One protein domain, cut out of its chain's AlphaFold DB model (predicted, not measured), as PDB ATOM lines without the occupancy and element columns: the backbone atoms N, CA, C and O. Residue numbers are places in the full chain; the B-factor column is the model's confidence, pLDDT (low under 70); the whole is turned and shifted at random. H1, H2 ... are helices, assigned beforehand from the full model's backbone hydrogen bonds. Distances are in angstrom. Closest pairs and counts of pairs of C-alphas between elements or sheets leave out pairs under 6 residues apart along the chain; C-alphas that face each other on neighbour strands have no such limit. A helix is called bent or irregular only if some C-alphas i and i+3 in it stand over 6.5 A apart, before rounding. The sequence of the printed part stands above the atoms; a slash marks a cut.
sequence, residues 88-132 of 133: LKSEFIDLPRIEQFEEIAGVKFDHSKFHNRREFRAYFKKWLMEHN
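AT A GLANCE: This is residues 88 to 132 of the 133 residues of an uncharacterized protein of Prevotella copri (UniProt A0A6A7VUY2). Two helices of similar length run side by side the same way, with a gap between them, like a narrow V whose near ends are the first ends of H1 and H2. A long link, residues 106 to 116, leads from the last end of H1 back to the first end of H2 and bulges to one side of the pair, while residues 100 to 106, of which 100 to 105 belong to H1, stick out. The printed part has 45 residues, with two named helices in the order H1, H2, and no named strand; the class is all helix. It is compact, with a radius of gyration of the C-alphas of 10.3 A and spans of 29 by 20 by 13 A.

IN THESE COORDINATES: Start at Leu 88 and go on to C-alpha 91 at (-39.695, -24.558, -26.582), where H1 begins; it holds residues 91 to 105 and is 19.5 A long. H1 is irregular, but only just: C-alphas 93 and 96 are 7.0 A apart. After the link, find C-alpha 117 at (-37.067, -29.779, -22.681); from there H2, residues 117 to 130, runs 19.9 A to C-alpha 130 at (-30.644, -22.749, -5.256).

HOW THE PARTS SIT: H1 and H2 are close but not clearly touching, with 2 pairs of C-alphas within 8 A. Their closest C-alphas, those of Glu 91 and Arg 117, are 7.0 A apart. Their centres are 14.2 A apart. The rough line of H1 stands to that of H2 at a shallow tilt of 23 degrees, the same way. In H2 every O i to N i+4 pair is within hydrogen-bond range; in H1 it is 9 of 11.

THE WHOLE: The two C-alphas farthest apart, those of Lys 89 and Asn 132, are 28.9 A apart. The printed part has no cut, and the link from H1 to H2, with 11 residues, is long. The mean pLDDT of the printed part is 80.7; look for values under 70 at residues 89 to 94 and residue 132.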
ATOM      1  N   LEU A  88     -35.519 -33.163 -27.945       71.19
ATOM      2  CA  LEU A  88     -35.366 -32.125 -28.970       71.19
ATOM      3  C   LEU A  88     -36.663 -31.366 -29.287       71.19
ATOM      4  O   LEU A  88     -36.613 -30.394 -30.039       71.19
ATOM      5  N   LYS A  89     -37.818 -31.787 -28.752       63.59
ATOM      6  CA  LYS A  89     -39.086 -31.070 -28.938       63.59
ATOM      7  C   LYS A  89     -38.926 -29.641 -28.393       63.59
ATOM      8  O   LYS A  89     -38.668 -29.440 -27.208       63.59
ATOM      9  N   SER A  90     -39.006 -28.686 -29.320       54.56
ATOM     10  CA  SER A  90     -38.703 -27.260 -29.152       54.56
ATOM     11  C   SER A  90     -39.621 -26.552 -28.146       54.56
ATOM     12  O   SER A  90     -40.785 -26.926 -27.979       54.56
ATOM     13  N   GLU A  91     -39.076 -25.500 -27.526       51.94
ATOM     14  CA  GLU A  91     -39.695 -24.558 -26.582       51.94
ATOM     15  C   GLU A  91     -41.124 -24.136 -26.923       51.94
ATOM     16  O   GLU A  91     -41.934 -24.016 -26.015       51.94
ATOM     17  N   PHE A  92     -41.477 -23.945 -28.200       50.84
ATOM     18  CA  PHE A  92     -42.749 -23.313 -28.585       50.84
ATOM     19  C   PHE A  92     -44.009 -24.017 -28.060       50.84
ATOM     20  O   PHE A  92     -45.017 -23.357 -27.829       50.84
ATOM     21  N   ILE A  93     -43.972 -25.338 -27.858       57.00
ATOM     22  CA  ILE A  93     -45.134 -26.083 -27.338       57.00
ATOM     23  C   ILE A  93     -45.213 -26.007 -25.806       57.00
ATOM     24  O   ILE A  93     -46.308 -26.010 -25.245       57.00
ATOM     25  N   ASP A  94     -44.066 -25.954 -25.126       66.38
ATOM     26  CA  ASP A  94     -43.997 -25.966 -23.661       66.38
ATOM     27  C   ASP A  94     -43.940 -24.540 -23.062       66.38
ATOM     28  O   ASP A  94     -44.329 -24.368 -21.909       66.38
ATOM     29  N   LEU A  95     -43.552 -23.519 -23.839       71.81
ATOM     30  CA  LEU A  95     -43.447 -22.105 -23.442       71.81
ATOM     31  C   LEU A  95     -44.728 -21.566 -22.790       71.81
ATOM     32  O   LEU A  95     -44.636 -21.118 -21.650       71.81
ATOM     33  N   PRO A  96     -45.928 -21.708 -23.395       76.44
ATOM     34  CA  PRO A  96     -47.157 -21.212 -22.770       76.44
ATOM     35  C   PRO A  96     -47.433 -21.832 -21.393       76.44
ATOM     36  O   PRO A  96     -48.022 -21.202 -20.520       76.44
ATOM     37  N   ARG A  97     -47.008 -23.084 -21.175       78.12
ATOM     38  CA  ARG A  97     -47.161 -23.760 -19.877       78.12
ATOM     39  C   ARG A  97     -46.128 -23.287 -18.860       78.12
ATOM     40  O   ARG A  97     -46.449 -23.210 -17.679       78.12
ATOM     41  N   ILE A  98     -44.903 -23.009 -19.305       82.94
ATOM     42  CA  ILE A  98     -43.845 -22.451 -18.459       82.94
ATOM     43  C   ILE A  98     -44.248 -21.045 -18.000       82.94
ATOM     44  O   ILE A  98     -44.217 -20.789 -16.803       82.94
ATOM     45  N   GLU A  99     -44.724 -20.195 -18.912       84.94
ATOM     46  CA  GLU A  99     -45.212 -18.843 -18.601       84.94
ATOM     47  C   GLU A  99     -46.387 -18.871 -17.613       84.94
ATOM     48  O   GLU A  99     -46.415 -18.116 -16.642       84.94
ATOM     49  N   GLN A 100     -47.333 -19.798 -17.795       86.25
ATOM     50  CA  GLN A 100     -48.435 -19.979 -16.851       86.25
ATOM     51  C   GLN A 100     -47.945 -20.426 -15.463       86.25
ATOM     52  O   GLN A 100     -48.478 -19.994 -14.441       86.25
ATOM     53  N   PHE A 101     -46.930 -21.292 -15.401       85.88
ATOM     54  CA  PHE A 101     -46.313 -21.675 -14.132       85.88
ATOM     55  C   PHE A 101     -45.601 -20.488 -13.469       85.88
ATOM     56  O   PHE A 101     -45.763 -20.292 -12.267       85.88
ATOM     57  N   GLU A 102     -44.847 -19.696 -14.234       90.25
ATOM     58  CA  GLU A 102     -44.180 -18.474 -13.770       90.25
ATOM     59  C   GLU A 102     -45.171 -17.492 -13.135       90.25
ATOM     60  O   GLU A 102     -44.931 -17.001 -12.030       90.25
ATOM     61  N   GLU A 103     -46.315 -17.274 -13.786       91.19
ATOM     62  CA  GLU A 103     -47.391 -16.423 -13.279       91.19
ATOM     63  C   GLU A 103     -47.962 -16.946 -11.952       91.19
ATOM     64  O   GLU A 103     -48.026 -16.203 -10.971       91.19
ATOM     65  N   ILE A 104     -48.335 -18.230 -11.894       89.56
ATOM     66  CA  ILE A 104     -48.952 -18.837 -10.702       89.56
ATOM     67  C   ILE A 104     -47.976 -18.877  -9.523       89.56
ATOM     68  O   ILE A 104     -48.365 -18.623  -8.383       89.56
ATOM     69  N   ALA A 105     -46.718 -19.226  -9.781       86.62
ATOM     70  CA  ALA A 105     -45.702 -19.361  -8.746       86.62
ATOM     71  C   ALA A 105     -45.044 -18.020  -8.374       86.62
ATOM     72  O   ALA A 105     -44.302 -17.965  -7.395       86.62
ATOM     73  N   GLY A 106     -45.295 -16.944  -9.130       89.56
ATOM     74  CA  GLY A 106     -44.654 -15.643  -8.927       89.56
ATOM     75  C   GLY A 106     -43.145 -15.675  -9.186       89.56
ATOM     76  O   GLY A 106     -42.391 -14.937  -8.550       89.56
ATOM     77  N   VAL A 107     -42.696 -16.544 -10.094       89.19
ATOM     78  CA  VAL A 107     -41.280 -16.725 -10.444       89.19
ATOM     79  C   VAL A 107     -41.029 -16.260 -11.869       89.19
ATOM     80  O   VAL A 107     -41.942 -16.200 -12.682       89.19
ATOM     81  N   LYS A 108     -39.780 -15.922 -12.180       89.62
ATOM     82  CA  LYS A 108     -39.345 -15.658 -13.552       89.62
ATOM     83  C   LYS A 108     -38.088 -16.454 -13.839       89.62
ATOM     84  O   LYS A 108     -37.077 -16.299 -13.155       89.62
ATOM     85  N   PHE A 109     -38.168 -17.300 -14.844       88.81
ATOM     86  CA  PHE A 109     -37.072 -18.044 -15.407       88.81
ATOM     87  C   PHE A 109     -36.340 -17.208 -16.451       88.81
ATOM     88  O   PHE A 109     -36.892 -16.346 -17.134       88.81
ATOM     89  N   ASP A 110     -35.048 -17.480 -16.572       88.31
ATOM     90  CA  ASP A 110     -34.241 -16.950 -17.658       88.31
ATOM     91  C   ASP A 110     -34.421 -17.860 -18.877       88.31
ATOM     92  O   ASP A 110     -33.719 -18.863 -19.029       88.31
ATOM     93  N   HIS A 111     -35.383 -17.504 -19.731       85.44
ATOM     94  CA  HIS A 111     -35.714 -18.239 -20.958       85.44
ATOM     95  C   HIS A 111     -34.533 -18.347 -21.938       85.44
ATOM     96  O   HIS A 111     -34.540 -19.214 -22.795       85.44
ATOM     97  N   SER A 112     -33.459 -17.557 -21.786       86.19
ATOM     98  CA  SER A 112     -32.245 -17.722 -22.606       86.19
ATOM     99  C   SER A 112     -31.383 -18.934 -22.216       86.19
ATOM    100  O   SER A 112     -30.422 -19.274 -22.912       86.19
ATOM    101  N   LYS A 113     -31.667 -19.581 -21.076       86.50
ATOM    102  CA  LYS A 113     -30.842 -20.666 -20.507       86.50
ATOM    103  C   LYS A 113     -31.217 -22.060 -20.982       86.50
ATOM    104  O   LYS A 113     -30.508 -23.011 -20.647       86.50
ATOM    105  N   PHE A 114     -32.308 -22.203 -21.716       85.56
ATOM    106  CA  PHE A 114     -32.772 -23.486 -22.209       85.56
ATOM    107  C   PHE A 114     -33.459 -23.302 -23.548       85.56
ATOM    108  O   PHE A 114     -34.252 -22.396 -23.658       85.56
ATOM    109  N   HIS A 115     -33.186 -24.180 -24.514       80.00
ATOM    110  CA  HIS A 115     -33.783 -24.142 -25.860       80.00
ATOM    111  C   HIS A 115     -34.591 -25.407 -26.188       80.00
ATOM    112  O   HIS A 115     -35.076 -25.622 -27.301       80.00
ATOM    113  N   ASN A 116     -34.669 -26.324 -25.226       76.31
ATOM    114  CA  ASN A 116     -35.369 -27.593 -25.343       76.31
ATOM    115  C   ASN A 116     -35.713 -28.145 -23.954       76.31
ATOM    116  O   ASN A 116     -35.177 -27.715 -22.927       76.31
ATOM    117  N   ARG A 117     -36.588 -29.154 -23.923       77.31
ATOM    118  CA  ARG A 117     -37.067 -29.779 -22.681       77.31
ATOM    119  C   ARG A 117     -35.933 -30.348 -21.818       77.31
ATOM    120  O   ARG A 117     -36.036 -30.329 -20.590       77.31
ATOM    121  N   ARG A 118     -34.850 -30.855 -22.420       79.25
ATOM    122  CA  ARG A 118     -33.694 -31.382 -21.673       79.25
ATOM    123  C   ARG A 118     -32.952 -30.269 -20.934       79.25
ATOM    124  O   ARG A 118     -32.649 -30.428 -19.753       79.25
ATOM    125  N   GLU A 119     -32.675 -29.160 -21.612       84.94
ATOM    126  CA  GLU A 119     -32.033 -27.987 -21.012       84.94
ATOM    127  C   GLU A 119     -32.917 -27.361 -19.934       84.94
ATOM    128  O   GLU A 119     -32.420 -27.096 -18.841       84.94
ATOM    129  N   PHE A 120     -34.229 -27.246 -20.172       85.56
ATOM    130  CA  PHE A 120     -35.163 -26.739 -19.166       85.56
ATOM    131  C   PHE A 120     -35.161 -27.609 -17.906       85.56
ATOM    132  O   PHE A 120     -35.073 -27.092 -16.798       85.56
ATOM    133  N   ARG A 121     -35.173 -28.944 -18.040       83.12
ATOM    134  CA  ARG A 121     -35.071 -29.860 -16.887       83.12
ATOM    135  C   ARG A 121     -33.789 -29.645 -16.083       83.12
ATOM    136  O   ARG A 121     -33.833 -29.677 -14.854       83.12
ATOM    137  N   ALA A 122     -32.656 -29.455 -16.758       86.88
ATOM    138  CA  ALA A 122     -31.383 -29.190 -16.093       86.88
ATOM    139  C   ALA A 122     -31.394 -27.825 -15.384       86.88
ATOM    140  O   ALA A 122     -30.999 -27.742 -14.219       86.88
ATOM    141  N   TYR A 123     -31.899 -26.789 -16.060       88.94
ATOM    142  CA  TYR A 123     -32.071 -25.442 -15.520       88.94
ATOM    143  C   TYR A 123     -32.983 -25.439 -14.287       88.94
ATOM    144  O   TYR A 123     -32.562 -25.015 -13.214       88.94
ATOM    145  N   PHE A 124     -34.188 -25.997 -14.401       87.12
ATOM    146  CA  PHE A 124     -35.178 -26.046 -13.328       87.12
ATOM    147  C   PHE A 124     -34.677 -26.838 -12.113       87.12
ATOM    148  O   PHE A 124     -34.858 -26.413 -10.977       87.12
ATOM    149  N   LYS A 125     -33.968 -27.956 -12.331       88.12
ATOM    150  CA  LYS A 125     -33.351 -28.725 -11.239       88.12
ATOM    151  C   LYS A 125     -32.315 -27.901 -10.471       88.12
ATOM    152  O   LYS A 125     -32.269 -27.984  -9.247       88.12
ATOM    153  N   LYS A 126     -31.488 -27.124 -11.176       89.62
ATOM    154  CA  LYS A 126     -30.517 -26.220 -10.548       89.62
ATOM    155  C   LYS A 126     -31.229 -25.102  -9.783       89.62
ATOM    156  O   LYS A 126     -30.885 -24.843  -8.637       89.62
ATOM    157  N   TRP A 127     -32.254 -24.512 -10.390       88.81
ATOM    158  CA  TRP A 127     -33.060 -23.465  -9.773       88.81
ATOM    159  C   TRP A 127     -33.722 -23.924  -8.459       88.81
ATOM    160  O   TRP A 127     -33.630 -23.206  -7.466       88.81
ATOM    161  N   LEU A 128     -34.284 -25.141  -8.409       88.38
ATOM    162  CA  LEU A 128     -34.840 -25.733  -7.179       88.38
ATOM    163  C   LEU A 128     -33.791 -25.878  -6.064       88.38
ATOM    164  O   LEU A 128     -34.049 -25.512  -4.921       88.38
ATOM    165  N   MET A 129     -32.588 -26.359  -6.405       89.38
ATOM    166  CA  MET A 129     -31.487 -26.500  -5.441       89.38
ATOM    167  C   MET A 129     -31.041 -25.154  -4.863       89.38
ATOM    168  O   MET A 129     -30.685 -25.079  -3.693       89.38
ATOM    169  N   GLU A 130     -31.046 -24.097  -5.676       86.44
ATOM    170  CA  GLU A 130     -30.644 -22.749  -5.256       86.44
ATOM    171  C   GLU A 130     -31.703 -22.059  -4.382       86.44
ATOM    172  O   GLU A 130     -31.352 -21.227  -3.548       86.44
ATOM    173  N   HIS A 131     -32.980 -22.419  -4.537       79.12
ATOM    174  CA  HIS A 131     -34.102 -21.779  -3.842       79.12
ATOM    175  C   HIS A 131     -34.666 -22.610  -2.670       79.12
ATOM    176  O   HIS A 131     -35.679 -22.218  -2.097       79.12
ATOM    177  N   ASN A 132     -33.999 -23.707  -2.270       64.75
ATOM    178  CA  ASN A 132     -34.396 -24.594  -1.158       64.75
ATOM    179  C   ASN A 132     -35.872 -25.051  -1.212       64.75
ATOM    180  O   ASN A 132     -36.538 -25.113  -0.175       64.75
TER     181      ASN A 132